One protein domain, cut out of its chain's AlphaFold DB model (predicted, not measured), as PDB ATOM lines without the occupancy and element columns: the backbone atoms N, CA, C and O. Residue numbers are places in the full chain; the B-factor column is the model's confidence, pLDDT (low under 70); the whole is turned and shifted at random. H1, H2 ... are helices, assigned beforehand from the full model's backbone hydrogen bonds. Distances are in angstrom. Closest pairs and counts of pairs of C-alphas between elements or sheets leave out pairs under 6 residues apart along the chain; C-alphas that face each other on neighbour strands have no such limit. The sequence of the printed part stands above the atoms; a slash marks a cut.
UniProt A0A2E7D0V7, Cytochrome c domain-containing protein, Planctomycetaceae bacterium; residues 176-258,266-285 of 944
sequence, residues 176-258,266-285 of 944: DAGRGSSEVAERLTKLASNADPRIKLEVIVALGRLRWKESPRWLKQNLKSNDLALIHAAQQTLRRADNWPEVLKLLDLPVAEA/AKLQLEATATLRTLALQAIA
ATOM      1  N   ASP A 176      15.154 -48.090 -24.120       83.06
ATOM      2  CA  ASP A 176      15.053 -48.451 -25.539       83.06
ATOM      3  C   ASP A 176      15.361 -47.273 -26.479       83.06
ATOM      4  O   ASP A 176      15.217 -47.388 -27.696       83.06
ATOM      5  N   ALA A 177      15.809 -46.131 -25.941       88.88
ATOM      6  CA  ALA A 177      16.232 -45.011 -26.762       88.88
ATOM      7  C   ALA A 177      17.328 -45.446 -27.751       88.88
ATOM      8  O   ALA A 177      18.322 -46.078 -27.381       88.88
ATOM      9  N   GLY A 178      17.113 -45.100 -29.024       88.69
ATOM     10  CA  GLY A 178      18.046 -45.366 -30.115       88.69
ATOM     11  C   GLY A 178      19.331 -44.537 -30.025       88.69
ATOM     12  O   GLY A 178      19.793 -44.153 -28.954       88.69
ATOM     13  N   ARG A 179      19.940 -44.254 -31.175       93.50
ATOM     14  CA  ARG A 179      21.244 -43.575 -31.239       93.50
ATOM     15  C   ARG A 179      21.140 -42.088 -30.876       93.50
ATOM     16  O   ARG A 179      20.100 -41.463 -31.093       93.50
ATOM     17  N   GLY A 180      22.222 -41.554 -30.312       92.25
ATOM     18  CA  GLY A 180      22.409 -40.126 -30.050       92.25
ATOM     19  C   GLY A 180      22.892 -39.362 -31.289       92.25
ATOM     20  O   GLY A 180      22.983 -39.928 -32.380       92.25
ATOM     21  N   SER A 181      23.204 -38.073 -31.123       94.75
ATOM     22  CA  SER A 181      23.671 -37.211 -32.221       94.75
ATOM     23  C   SER A 181      25.062 -37.619 -32.725       94.75
ATOM     24  O   SER A 181      26.027 -37.658 -31.958       94.75
ATOM     25  N   SER A 182      25.172 -37.879 -34.033       95.44
ATOM     26  CA  SER A 182      26.455 -38.136 -34.701       95.44
ATOM     27  C   SER A 182      27.359 -36.904 -34.716       95.44
ATOM     28  O   SER A 182      28.564 -37.045 -34.550       95.44
ATOM     29  N   GLU A 183      26.793 -35.703 -34.843       95.88
ATOM     30  CA  GLU A 183      27.552 -34.443 -34.873       95.88
ATOM     31  C   GLU A 183      28.271 -34.198 -33.539       95.88
ATOM     32  O   GLU A 183      29.446 -33.824 -33.504       95.88
ATOM     33  N   VAL A 184      27.587 -34.476 -32.421       96.06
ATOM     34  CA  VAL A 184      28.183 -34.411 -31.077       96.06
ATOM     35  C   VAL A 184      29.291 -35.452 -30.938       96.06
ATOM     36  O   VAL A 184      30.374 -35.124 -30.453       96.06
ATOM     37  N   ALA A 185      29.056 -36.690 -31.391       96.44
ATOM     38  CA  ALA A 185      30.069 -37.742 -31.364       96.44
ATOM     39  C   ALA A 185      31.323 -37.335 -32.158       96.44
ATOM     40  O   ALA A 185      32.436 -37.434 -31.644       96.44
ATOM     41  N   GLU A 186      31.155 -36.795 -33.366       95.81
ATOM     42  CA  GLU A 186      32.251 -36.304 -34.203       95.81
ATOM     43  C   GLU A 186      33.024 -35.159 -33.540       95.81
ATOM     44  O   GLU A 186      34.257 -35.185 -33.536       95.81
ATOM     45  N   ARG A 187      32.349 -34.190 -32.905       95.81
ATOM     46  CA  ARG A 187      33.033 -33.142 -32.122       95.81
ATOM     47  C   ARG A 187      33.822 -33.730 -30.953       95.81
ATOM     48  O   ARG A 187      34.986 -33.377 -30.781       95.81
ATOM     49  N   LEU A 188      33.253 -34.681 -30.210       96.31
ATOM     50  CA  LEU A 188      33.947 -35.371 -29.115       96.31
ATOM     51  C   LEU A 188      35.201 -36.113 -29.596       96.31
ATOM     52  O   LEU A 188      36.222 -36.086 -28.909       96.31
ATOM     53  N   THR A 189      35.171 -36.728 -30.786       95.31
ATOM     54  CA  THR A 189      36.352 -37.431 -31.318       95.31
ATOM     55  C   THR A 189      37.558 -36.514 -31.522       95.31
ATOM     56  O   THR A 189      38.696 -36.947 -31.317       95.31
ATOM     57  N   LYS A 190      37.331 -35.240 -31.867       93.44
ATOM     58  CA  LYS A 190      38.404 -34.256 -32.076       93.44
ATOM     59  C   LYS A 190      39.168 -33.972 -30.778       93.44
ATOM     60  O   LYS A 190      40.380 -33.780 -30.831       93.44
ATOM     61  N   LEU A 191      38.499 -34.059 -29.624       93.12
ATOM     62  CA  LEU A 191      39.081 -33.821 -28.294       93.12
ATOM     63  C   LEU A 191      40.051 -34.912 -27.830       93.12
ATOM     64  O   LEU A 191      40.810 -34.700 -26.891       93.12
ATOM     65  N   ALA A 192      40.020 -36.096 -28.441       87.81
ATOM     66  CA  ALA A 192      40.828 -37.235 -28.007       87.81
ATOM     67  C   ALA A 192      42.218 -37.299 -28.670       87.81
ATOM     68  O   ALA A 192      43.090 -38.042 -28.203       87.81
ATOM     69  N   SER A 193      42.447 -36.537 -29.743       79.88
ATOM     70  CA  SER A 193      43.714 -36.539 -30.486       79.88
ATOM     71  C   SER A 193      44.854 -36.006 -29.611       79.88
ATOM     72  O   SER A 193      44.806 -34.868 -29.164       79.88
ATOM     73  N   ASN A 194      45.876 -36.828 -29.333       72.25
ATOM     74  CA  ASN A 194      47.009 -36.498 -28.442       72.25
ATOM     75  C   ASN A 194      46.630 -36.008 -27.025       72.25
ATOM     76  O   ASN A 194      47.457 -35.426 -26.329       72.25
ATOM     77  N   ALA A 195      45.408 -36.295 -26.570       82.56
ATOM     78  CA  ALA A 195      44.909 -35.840 -25.277       82.56
ATOM     79  C   ALA A 195      45.403 -36.685 -24.085       82.56
ATOM     80  O   ALA A 195      45.806 -37.847 -24.248       82.56
ATOM     81  N   ASP A 196      45.314 -36.103 -22.882       90.81
ATOM     82  CA  ASP A 196      45.525 -36.783 -21.595       90.81
ATOM     83  C   ASP A 196      44.630 -38.043 -21.502       90.81
ATOM     84  O   ASP A 196      43.466 -37.998 -21.926       90.81
ATOM     85  N   PRO A 197      45.124 -39.170 -20.950       89.50
ATOM     86  CA  PRO A 197      44.353 -40.411 -20.837       89.50
ATOM     87  C   PRO A 197      42.976 -40.249 -20.178       89.50
ATOM     88  O   PRO A 197      42.037 -40.945 -20.561       89.50
ATOM     89  N   ARG A 198      42.816 -39.302 -19.242       91.75
ATOM     90  CA  ARG A 198      41.523 -39.016 -18.596       91.75
ATOM     91  C   ARG A 198      40.492 -38.496 -19.590       91.75
ATOM     92  O   ARG A 198      39.341 -38.899 -19.532       91.75
ATOM     93  N   ILE A 199      40.905 -37.631 -20.513       94.69
ATOM     94  CA  ILE A 199      40.018 -37.062 -21.537       94.69
ATOM     95  C   ILE A 199      39.631 -38.157 -22.526       94.69
ATOM     96  O   ILE A 199      38.452 -38.335 -22.822       94.69
ATOM     97  N   LYS A 200      40.610 -38.953 -22.976       93.81
ATOM     98  CA  LYS A 200      40.366 -40.098 -23.865       93.81
ATOM     99  C   LYS A 200      39.375 -41.094 -23.262       93.81
ATOM    100  O   LYS A 200      38.515 -41.586 -23.986       93.81
ATOM    101  N   LEU A 201      39.464 -41.357 -21.957       94.75
ATOM    102  CA  LEU A 201      38.527 -42.227 -21.247       94.75
ATOM    103  C   LEU A 201      37.097 -41.699 -21.341       94.75
ATOM    104  O   LEU A 201      36.206 -42.432 -21.765       94.75
ATOM    105  N   GLU A 202      36.888 -40.429 -20.992       96.88
ATOM    106  CA  GLU A 202      35.555 -39.823 -21.032       96.88
ATOM    107  C   GLU A 202      35.010 -39.742 -22.462       96.88
ATOM    108  O   GLU A 202      33.829 -40.008 -22.665       96.88
ATOM    109  N   VAL A 203      35.856 -39.472 -23.466       97.38
ATOM    110  CA  VAL A 203      35.441 -39.496 -24.878       97.38
ATOM    111  C   VAL A 203      34.983 -40.897 -25.281       97.38
ATOM    112  O   VAL A 203      33.894 -41.034 -25.829       97.38
ATOM    113  N   ILE A 204      35.748 -41.953 -24.974       96.31
ATOM    114  CA  ILE A 204      35.349 -43.339 -25.281       96.31
ATOM    115  C   ILE A 204      33.998 -43.663 -24.628       96.31
ATOM    116  O   ILE A 204      33.086 -44.138 -25.305       96.31
ATOM    117  N   VAL A 205      33.841 -43.351 -23.335       96.88
ATOM    118  CA  VAL A 205      32.579 -43.560 -22.609       96.88
ATOM    119  C   VAL A 205      31.431 -42.792 -23.269       96.88
ATOM    120  O   VAL A 205      30.354 -43.361 -23.463       96.88
ATOM    121  N   ALA A 206      31.651 -41.534 -23.656       97.31
ATOM    122  CA  ALA A 206      30.656 -40.694 -24.312       97.31
ATOM    123  C   ALA A 206      30.212 -41.264 -25.670       97.31
ATOM    124  O   ALA A 206      29.011 -41.372 -25.916       97.31
ATOM    125  N   LEU A 207      31.145 -41.727 -26.511       97.56
ATOM    126  CA  LEU A 207      30.824 -42.388 -27.785       97.56
ATOM    127  C   LEU A 207      29.961 -43.644 -27.576       97.56
ATOM    128  O   LEU A 207      29.003 -43.881 -28.318       97.56
ATOM    129  N   GLY A 208      30.260 -44.420 -26.528       95.94
ATOM    130  CA  GLY A 208      29.461 -45.576 -26.129       95.94
ATOM    131  C   GLY A 208      28.054 -45.196 -25.668       95.94
ATOM    132  O   GLY A 208      27.091 -45.856 -26.045       95.94
ATOM    133  N   ARG A 209      27.901 -44.124 -24.885       95.56
ATOM    134  CA  ARG A 209      26.588 -43.611 -24.446       95.56
ATOM    135  C   ARG A 209      25.747 -43.091 -25.608       95.56
ATOM    136  O   ARG A 209      24.562 -43.394 -25.682       95.56
ATOM    137  N   LEU A 210      26.382 -42.420 -26.567       96.06
ATOM    138  CA  LEU A 210      25.747 -41.975 -27.809       96.06
ATOM    139  C   LEU A 210      25.408 -43.129 -28.766       96.06
ATOM    140  O   LEU A 210      24.684 -42.920 -29.740       96.06
ATOM    141  N   ARG A 211      25.906 -44.349 -28.507       95.25
ATOM    142  CA  ARG A 211      25.744 -45.523 -29.380       95.25
ATOM    143  C   ARG A 211      26.190 -45.216 -30.817       95.25
ATOM    144  O   ARG A 211      25.498 -45.545 -31.786       95.25
ATOM    145  N   TRP A 212      27.322 -44.529 -30.974       96.81
ATOM    146  CA  TRP A 212      27.771 -44.030 -32.278       96.81
ATOM    147  C   TRP A 212      28.296 -45.161 -33.180       96.81
ATOM    148  O   TRP A 212      29.163 -45.936 -32.767       96.81
ATOM    149  N   LYS A 213      27.782 -45.261 -34.418       94.81
ATOM    150  CA  LYS A 213      28.056 -46.378 -35.355       94.81
ATOM    151  C   LYS A 213      29.529 -46.531 -35.719       94.81
ATOM    152  O   LYS A 213      29.978 -47.658 -35.915       94.81
ATOM    153  N   GLU A 214      30.262 -45.426 -35.800       95.81
ATOM    154  CA  GLU A 214      31.660 -45.412 -36.238       95.81
ATOM    155  C   GLU A 214      32.650 -45.676 -35.094       95.81
ATOM    156  O   GLU A 214      33.854 -45.775 -35.333       95.81
ATOM    157  N   SER A 215      32.165 -45.879 -33.861       95.56
ATOM    158  CA  SER A 215      33.018 -46.158 -32.698       95.56
ATOM    159  C   SER A 215      34.011 -47.310 -32.926       95.56
ATOM    160  O   SER A 215      35.172 -47.134 -32.563       95.56
ATOM    161  N   PRO A 216      33.653 -48.456 -33.554       95.38
ATOM    162  CA  PRO A 216      34.625 -49.519 -33.826       95.38
ATOM    163  C   PRO A 216      35.775 -49.073 -34.743       95.38
ATOM    164  O   PRO A 216      36.938 -49.374 -34.464       95.38
ATOM    165  N   ARG A 217      35.477 -48.317 -35.811       93.81
ATOM    166  CA  ARG A 217      36.502 -47.794 -36.732       93.81
ATOM    167  C   ARG A 217      37.370 -46.746 -36.054       93.81
ATOM    168  O   ARG A 217      38.591 -46.773 -36.192       93.81
ATOM    169  N   TRP A 218      36.746 -45.868 -35.278       93.81
ATOM    170  CA  TRP A 218      37.446 -44.832 -34.539       93.81
ATOM    171  C   TRP A 218      38.379 -45.419 -33.468       93.81
ATOM    172  O   TRP A 218      39.546 -45.030 -33.398       93.81
ATOM    173  N   LEU A 219      37.917 -46.411 -32.696       92.69
ATOM    174  CA  LEU A 219      38.736 -47.132 -31.714       92.69
ATOM    175  C   LEU A 219      39.918 -47.836 -32.384       92.69
ATOM    176  O   LEU A 219      41.031 -47.751 -31.875       92.69
ATOM    177  N   LYS A 220      39.715 -48.449 -33.558       90.62
ATOM    178  CA  LYS A 220      40.804 -49.059 -34.337       90.62
ATOM    179  C   LYS A 220      41.915 -48.065 -34.690       90.62
ATOM    180  O   LYS A 220      43.082 -48.439 -34.712       90.62
ATOM    181  N   GLN A 221      41.565 -46.814 -34.976       88.62
ATOM    182  CA  GLN A 221      42.527 -45.774 -35.353       88.62
ATOM    183  C   GLN A 221      43.195 -45.104 -34.139       88.62
ATOM    184  O   GLN A 221      44.358 -44.700 -34.225       88.62
ATOM    185  N   ASN A 222      42.480 -44.991 -33.012       87.19
ATOM    186  CA  ASN A 222      42.856 -44.107 -31.901       87.19
ATOM    187  C   ASN A 222      43.228 -44.826 -30.591       87.19
ATOM    188  O   ASN A 222      43.913 -44.233 -29.752       87.19
ATOM    189  N   LEU A 223      42.845 -46.093 -30.397       85.94
ATOM    190  CA  LEU A 223      43.207 -46.865 -29.205       85.94
ATOM    191  C   LEU A 223      44.597 -47.499 -29.379       85.94
ATOM    192  O   LEU A 223      44.728 -48.631 -29.831       85.94
ATOM    193  N   LYS A 224      45.641 -46.743 -29.020       75.81
ATOM    194  CA  LYS A 224      47.056 -47.158 -29.126       75.81
ATOM    195  C   LYS A 224      47.730 -47.467 -27.777       75.81
ATOM    196  O   LYS A 224      48.945 -47.592 -27.718       75.81
ATOM    197  N   SER A 225      46.970 -47.523 -26.682       71.12
ATOM    198  CA  SER A 225      47.496 -47.615 -25.309       71.12
ATOM    199  C   SER A 225      47.085 -48.902 -24.594       71.12
ATOM    200  O   SER A 225      45.933 -49.312 -24.711       71.12
ATOM    201  N   ASN A 226      47.960 -49.424 -23.727       71.19
ATOM    202  CA  ASN A 226      47.685 -50.565 -22.837       71.19
ATOM    203  C   ASN A 226      47.028 -50.169 -21.491       71.19
ATOM    204  O   ASN A 226      47.108 -50.910 -20.512       71.19
ATOM    205  N   ASP A 227      46.399 -48.993 -21.413       83.00
ATOM    206  CA  ASP A 227      45.697 -48.537 -20.208       83.00
ATOM    207  C   ASP A 227      44.419 -49.363 -19.976       83.00
ATOM    208  O   ASP A 227      43.524 -49.407 -20.825       83.00
ATOM    209  N   LEU A 228      44.321 -50.010 -18.811       82.81
ATOM    210  CA  LEU A 228      43.221 -50.921 -18.484       82.81
ATOM    211  C   LEU A 228      41.850 -50.228 -18.424       82.81
ATOM    212  O   LEU A 228      40.846 -50.852 -18.770       82.81
ATOM    213  N   ALA A 229      41.788 -48.957 -18.016       87.00
ATOM    214  CA  ALA A 229      40.534 -48.209 -17.969       87.00
ATOM    215  C   ALA A 229      40.044 -47.878 -19.384       87.00
ATOM    216  O   ALA A 229      38.862 -48.064 -19.680       87.00
ATOM    217  N   LEU A 230      40.953 -47.468 -20.278       89.69
ATOM    218  CA  LEU A 230      40.635 -47.225 -21.692       89.69
ATOM    219  C   LEU A 230      40.203 -48.511 -22.403       89.69
ATOM    220  O   LEU A 230      39.220 -48.500 -23.142       89.69
ATOM    221  N   ILE A 231      40.889 -49.625 -22.138       87.69
ATOM    222  CA  ILE A 231      40.551 -50.956 -22.662       87.69
ATOM    223  C   ILE A 231      39.141 -51.368 -22.216       87.69
ATOM    224  O   ILE A 231      38.309 -51.729 -23.050       87.69
ATOM    225  N   HIS A 232      38.830 -51.257 -20.921       88.94
ATOM    226  CA  HIS A 232      37.502 -51.601 -20.409       88.94
ATOM    227  C   HIS A 232      36.401 -50.710 -21.006       88.94
ATOM    228  O   HIS A 232      35.368 -51.212 -21.458       88.94
ATOM    229  N   ALA A 233      36.623 -49.393 -21.062       93.19
ATOM    230  CA  ALA A 233      35.676 -48.458 -21.661       93.19
ATOM    231  C   ALA A 233      35.457 -48.742 -23.156       93.19
ATOM    232  O   ALA A 233      34.318 -48.704 -23.630       93.19
ATOM    233  N   ALA A 234      36.516 -49.092 -23.890       93.62
ATOM    234  CA  ALA A 234      36.435 -49.468 -25.297       93.62
ATOM    235  C   ALA A 234      35.598 -50.740 -25.492       93.62
ATOM    236  O   ALA A 234      34.726 -50.755 -26.358       93.62
ATOM    237  N   GLN A 235      35.770 -51.766 -24.647       92.81
ATOM    238  CA  GLN A 235      34.946 -52.982 -24.686       92.81
ATOM    239  C   GLN A 235      33.448 -52.665 -24.546       92.81
ATOM    240  O   GLN A 235      32.632 -53.133 -25.342       92.81
ATOM    241  N   GLN A 236      33.078 -51.852 -23.548       94.06
ATOM    242  CA  GLN A 236      31.681 -51.452 -23.335       94.06
ATOM    243  C   GLN A 236      31.155 -50.604 -24.497       94.06
ATOM    244  O   GLN A 236      30.001 -50.742 -24.901       94.06
ATOM    245  N   THR A 237      32.010 -49.763 -25.072       95.69
ATOM    246  CA  THR A 237      31.680 -48.919 -26.224       95.69
ATOM    247  C   THR A 237      31.406 -49.745 -27.476       95.69
ATOM    248  O   THR A 237      30.417 -49.481 -28.152       95.69
ATOM    249  N   LEU A 238      32.198 -50.788 -27.755       95.38
ATOM    250  CA  LEU A 238      31.943 -51.709 -28.872       95.38
ATOM    251  C   LEU A 238      30.569 -52.384 -28.748       95.38
ATOM    252  O   LEU A 238      29.840 -52.445 -29.734       95.38
ATOM    253  N   ARG A 239      30.189 -52.820 -27.537       93.56
ATOM    254  CA  ARG A 239      28.861 -53.407 -27.273       93.56
ATOM    255  C   ARG A 239      27.731 -52.404 -27.494       93.56
ATOM    256  O   ARG A 239      26.742 -52.721 -28.141       93.56
ATOM    257  N   ARG A 240      27.876 -51.182 -26.976       92.69
ATOM    258  CA  ARG A 240      26.838 -50.140 -27.075       92.69
ATOM    259  C   ARG A 240      26.709 -49.533 -28.471       92.69
ATOM    260  O   ARG A 240      25.636 -49.048 -28.816       92.69
ATOM    261  N   ALA A 241      27.781 -49.539 -29.264       91.50
ATOM    262  CA  ALA A 241      27.758 -49.064 -30.644       91.50
ATOM    263  C   ALA A 241      26.851 -49.920 -31.540       91.50
ATOM    264  O   ALA A 241      26.365 -49.404 -32.550       91.50
ATOM    265  N   ASP A 242      26.621 -51.191 -31.182       88.38
ATOM    266  CA  ASP A 242      25.688 -52.096 -31.866       88.38
ATOM    267  C   ASP A 242      25.899 -52.084 -33.395       88.38
ATOM    268  O   ASP A 242      24.987 -51.875 -34.196       88.38
ATOM    269  N   ASN A 243      27.170 -52.155 -33.804       94.69
ATOM    270  CA  ASN A 243      27.605 -52.233 -35.200       94.69
ATOM    271  C   ASN A 243      28.460 -53.491 -35.376       94.69
ATOM    272  O   ASN A 243      29.669 -53.432 -35.622       94.69
ATOM    273  N   TRP A 244      27.820 -54.644 -35.180       95.44
ATOM    274  CA  TRP A 244      28.463 -55.957 -35.197       95.44
ATOM    275  C   TRP A 244      29.262 -56.257 -36.471       95.44
ATOM    276  O   TRP A 244      30.357 -56.797 -36.325       95.44
ATOM    277  N   PRO A 245      28.838 -55.854 -37.690       96.06
ATOM    278  CA  PRO A 245      29.658 -56.042 -38.887       96.06
ATOM    279  C   PRO A 245      31.049 -55.400 -38.784       96.06
ATOM    280  O   PRO A 245      32.038 -56.006 -39.188       96.06
ATOM    281  N   GLU A 246      31.157 -54.196 -38.214       95.06
ATOM    282  CA  GLU A 246      32.452 -53.528 -38.023       95.06
ATOM    283  C   GLU A 246      33.239 -54.107 -36.840       95.06
ATOM    284  O   GLU A 246      34.460 -54.221 -36.926       95.06
ATOM    285  N   VAL A 247      32.565 -54.538 -35.766       95.50
ATOM    286  CA  VAL A 247      33.218 -55.238 -34.641       95.50
ATOM    287  C   VAL A 247      33.828 -56.563 -35.108       95.50
ATOM    288  O   VAL A 247      34.969 -56.868 -34.768       95.50
ATOM    289  N   LEU A 248      33.119 -57.325 -35.941       95.06
ATOM    290  CA  LEU A 248      33.599 -58.591 -36.497       95.06
ATOM    291  C   LEU A 248      34.840 -58.408 -37.383       95.06
ATOM    292  O   LEU A 248      35.731 -59.250 -37.342       95.06
ATOM    293  N   LYS A 249      34.963 -57.296 -38.122       94.06
ATOM    294  CA  LYS A 249      36.185 -56.971 -38.890       94.06
ATOM    295  C   LYS A 249      37.418 -56.784 -37.998       94.06
ATOM    296  O   LYS A 249      38.547 -56.958 -38.453       94.06
ATOM    297  N   LEU A 250      37.241 -56.440 -36.717       93.00
ATOM    298  CA  LEU A 250      38.354 -56.364 -35.760       93.00
ATOM    299  C   LEU A 250      38.897 -57.754 -35.396       93.00
ATOM    300  O   LEU A 250      40.047 -57.864 -34.976       93.00
ATOM    301  N   LEU A 251      38.124 -58.824 -35.615       92.19
ATOM    302  CA  LEU A 251      38.597 -60.204 -35.479       92.19
ATOM    303  C   LEU A 251      39.530 -60.628 -36.614       92.19
ATOM    304  O   LEU A 251      40.066 -61.726 -36.564       92.19
ATOM    305  N   ASP A 252      39.760 -59.803 -37.629       88.50
ATOM    306  CA  ASP A 252      40.697 -60.149 -38.703       88.50
ATOM    307  C   ASP A 252      42.128 -59.676 -38.361       88.50
ATOM    308  O   ASP A 252      43.113 -60.167 -38.921       88.50
ATOM    309  N   LEU A 253      42.250 -58.815 -37.341       87.38
ATOM    310  CA  LEU A 253      43.507 -58.313 -36.791       87.38
ATOM    311  C   LEU A 253      44.412 -59.444 -36.241       87.38
ATOM    312  O   LEU A 253      43.915 -60.507 -35.827       87.38
ATOM    313  N   PRO A 254      45.749 -59.250 -36.251       79.62
ATOM    314  CA  PRO A 254      46.717 -60.225 -35.748       79.62
ATOM    315  C   PRO A 254      46.480 -60.595 -34.277       79.62
ATOM    316  O   PRO A 254      45.876 -59.850 -33.508       79.62
ATOM    317  N   VAL A 255      46.946 -61.784 -33.900       67.44
ATOM    318  CA  VAL A 255      46.922 -62.280 -32.515       67.44
ATOM    319  C   VAL A 255      48.182 -61.775 -31.807       67.44
ATOM    320  O   VAL A 255      49.232 -61.699 -32.440       67.44
ATOM    321  N   ALA A 256      48.095 -61.434 -30.517       60.66
ATOM    322  CA  ALA A 256      49.278 -61.094 -29.726       60.66
ATOM    323  C   ALA A 256      50.165 -62.341 -29.604       60.66
ATOM    324  O   ALA A 256      49.753 -63.331 -28.997       60.66
ATOM    325  N   GLU A 257      51.372 -62.305 -30.162       54.56
ATOM    326  CA  GLU A 257      52.374 -63.338 -29.907       54.56
ATOM    327  C   GLU A 257      53.122 -63.013 -28.611       54.56
ATOM    328  O   GLU A 257      53.591 -61.896 -28.404       54.56
ATOM    329  N   ALA A 258      53.246 -63.995 -27.719       44.66
ATOM    330  CA  ALA A 258      53.776 -63.816 -26.365       44.66
ATOM    331  C   ALA A 258      55.305 -63.594 -26.288       44.66
ATOM    332  O   ALA A 258      55.902 -63.808 -25.233       44.66
ATOM    333  N   ALA A 266      56.900 -50.076 -33.786       57.56
ATOM    334  CA  ALA A 266      56.224 -51.109 -34.573       57.56
ATOM    335  C   ALA A 266      55.607 -52.210 -33.692       57.56
ATOM    336  O   ALA A 266      54.534 -52.735 -33.993       57.56
ATOM    337  N   LYS A 267      56.256 -52.540 -32.572       61.88
ATOM    338  CA  LYS A 267      55.768 -53.544 -31.629       61.88
ATOM    339  C   LYS A 267      54.651 -53.010 -30.736       61.88
ATOM    340  O   LYS A 267      53.675 -53.720 -30.534       61.88
ATOM    341  N   LEU A 268      54.742 -51.765 -30.271       59.16
ATOM    342  CA  LEU A 268      53.647 -51.099 -29.551       59.16
ATOM    343  C   LEU A 268      52.379 -51.031 -30.415       59.16
ATOM    344  O   LEU A 268      51.273 -51.268 -29.929       59.16
ATOM    345  N   GLN A 269      52.536 -50.779 -31.718       58.50
ATOM    346  CA  GLN A 269      51.425 -50.789 -32.667       58.50
ATOM    347  C   GLN A 269      50.849 -52.198 -32.893       58.50
ATOM    348  O   GLN A 269      49.626 -52.354 -32.975       58.50
ATOM    349  N   LEU A 270      51.698 -53.230 -32.956       59.72
ATOM    350  CA  LEU A 270      51.273 -54.630 -33.054       59.72
ATOM    351  C   LEU A 270      50.533 -55.095 -31.787       59.72
ATOM    352  O   LEU A 270      49.479 -55.720 -31.894       59.72
ATOM    353  N   GLU A 271      51.036 -54.737 -30.603       66.69
ATOM    354  CA  GLU A 271      50.409 -55.024 -29.309       66.69
ATOM    355  C   GLU A 271      49.036 -54.356 -29.198       66.69
ATOM    356  O   GLU A 271      48.054 -55.044 -28.931       66.69
ATOM    357  N   ALA A 272      48.924 -53.061 -29.514       65.81
ATOM    358  CA  ALA A 272      47.643 -52.350 -29.502       65.81
ATOM    359  C   ALA A 272      46.615 -52.963 -30.473       65.81
ATOM    360  O   ALA A 272      45.428 -53.090 -30.158       65.81
ATOM    361  N   THR A 273      47.074 -53.396 -31.650       71.19
ATOM    362  CA  THR A 273      46.229 -54.059 -32.651       71.19
ATOM    363  C   THR A 273      45.722 -55.415 -32.150       71.19
ATOM    364  O   THR A 273      44.553 -55.759 -32.345       71.19
ATOM    365  N   ALA A 274      46.570 -56.173 -31.455       72.31
ATOM    366  CA  ALA A 274      46.180 -57.432 -30.842       72.31
ATOM    367  C   ALA A 274      45.239 -57.239 -29.640       72.31
ATOM    368  O   ALA A 274      44.279 -57.997 -29.487       72.31
ATOM    369  N   THR A 275      45.434 -56.187 -28.839       81.12
ATOM    370  CA  THR A 275      44.512 -55.799 -27.761       81.12
ATOM    371  C   THR A 275      43.113 -55.524 -28.306       81.12
ATOM    372  O   THR A 275      42.132 -56.016 -27.751       81.12
ATOM    373  N   LEU A 276      42.995 -54.809 -29.429       86.25
ATOM    374  CA  LEU A 276      41.707 -54.540 -30.080       86.25
ATOM    375  C   LEU A 276      40.995 -55.809 -30.566       86.25
ATOM    376  O   LEU A 276      39.775 -55.909 -30.426       86.25
ATOM    377  N   ARG A 277      41.733 -56.799 -31.083       89.50
ATOM    378  CA  ARG A 277      41.172 -58.118 -31.425       89.50
ATOM    379  C   ARG A 277      40.573 -58.793 -30.188       89.50
ATOM    380  O   ARG A 277      39.435 -59.257 -30.224       89.50
ATOM    381  N   THR A 278      41.333 -58.847 -29.095       87.62
ATOM    382  CA  THR A 278      40.877 -59.443 -27.831       87.62
ATOM    383  C   THR A 278      39.648 -58.718 -27.291       87.62
ATOM    384  O   THR A 278      38.691 -59.367 -26.872       87.62
ATOM    385  N   LEU A 279      39.631 -57.387 -27.367       89.19
ATOM    386  CA  LEU A 279      38.478 -56.577 -26.990       89.19
ATOM    387  C   LEU A 279      37.245 -56.887 -27.833       89.19
ATOM    388  O   LEU A 279      36.152 -56.979 -27.283       89.19
ATOM    389  N   ALA A 280      37.406 -57.084 -29.142       92.44
ATOM    390  CA  ALA A 280      36.308 -57.473 -30.019       92.44
ATOM    391  C   ALA A 280      35.750 -58.858 -29.652       92.44
ATOM    392  O   ALA A 280      34.536 -58.993 -29.520       92.44
ATOM    393  N   LEU A 281      36.612 -59.852 -29.382       91.69
ATOM    394  CA  LEU A 281      36.189 -61.172 -28.879       91.69
ATOM    395  C   LEU A 281      35.425 -61.067 -27.551       91.69
ATOM    396  O   LEU A 281      34.396 -61.708 -27.363       91.69
ATOM    397  N   GLN A 282      35.896 -60.229 -26.629       90.50
ATOM    398  CA  GLN A 282      35.218 -59.995 -25.352       90.50
ATOM    399  C   GLN A 282      33.921 -59.191 -25.511       90.50
ATOM    400  O   GLN A 282      32.988 -59.357 -24.723       90.50
ATOM    401  N   ALA A 283      33.842 -58.299 -26.498       92.25
ATOM    402  CA  ALA A 283      32.650 -57.513 -26.777       92.25
ATOM    403  C   ALA A 283      31.515 -58.406 -27.293       92.25
ATOM    404  O   ALA A 283      30.403 -58.279 -26.787       92.25
ATOM    405  N   ILE A 284      31.812 -59.329 -28.215       93.81
ATOM    406  CA  ILE A 284      30.831 -60.279 -28.768       93.81
ATOM    407  C   ILE A 284      30.503 -61.445 -27.824       93.81
ATOM    408  O   ILE A 284      29.499 -62.121 -28.024       93.81
ATOM    409  N   ALA A 285      31.332 -61.695 -26.806       87.75
ATOM    410  CA  ALA A 285      31.073 -62.749 -25.833       87.75
ATOM    411  C   ALA A 285      29.708 -62.555 -25.151       87.75
ATOM    412  O   ALA A 285      29.349 -61.442 -24.744       87.75
TER     413      ALA A 285
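This is residues 176 to 258 and 266 to 285 of the 944 residues of the protein "Cytochrome c domain-containing protein" of Planctomycetaceae bacterium (UniProt A0A2E7D0V7). The chain winds back and forth in a stack of helices, with H1 at one end, H2, H3 and H4 in the middle, and H5 and the longest helix, H6, at the other end, where residues 279 to 284 of H6 pack on H4. H1, H3 and H5 make one layer, and H2 and H4 lie side by side in a second. The printed part has 103 residues, six helices in order H1 to H6 and no named strand: all helix, compact, radius of gyration of the C-alphas 12.9 A, spans 41 by 29 by 18 A.

Find C-alpha 266 at (56.224, -51.109, -34.573); H6, residues 266 to 284, runs 27.6 A from there to C-alpha 284 at (30.831, -60.279, -28.768). Look back for H5, 244 to 252; H4, 228 to 241, 19.8 A; H3, 215 to 222; H2, 197 to 209, 18.4 A; H1, 182 to 190.

At the hub, H4, H2 touches with C-alphas Gly 208 and Thr 237 closest, 4.0 A. H6 touches H4 with residues 279 to 284 alone, C-alphas Gln 235 and Ala 283 closest, 5.5 A, at a steep tilt of 48 degrees. H1 and H2 form a hairpin, closest C-alphas Ala 185 and Leu 207, 5.9 A. Every O i to N i+4 pair is within hydrogen-bond range except in H5, 2 of 5, with 5 of 6 O i to N i+3.

Residues 259 to 265 are cut out, leaving 15.3 A between C-alphas 258 and 266. No link printed whole is long. Residues 255 to 258 and 266 to 272 have pLDDT under 70.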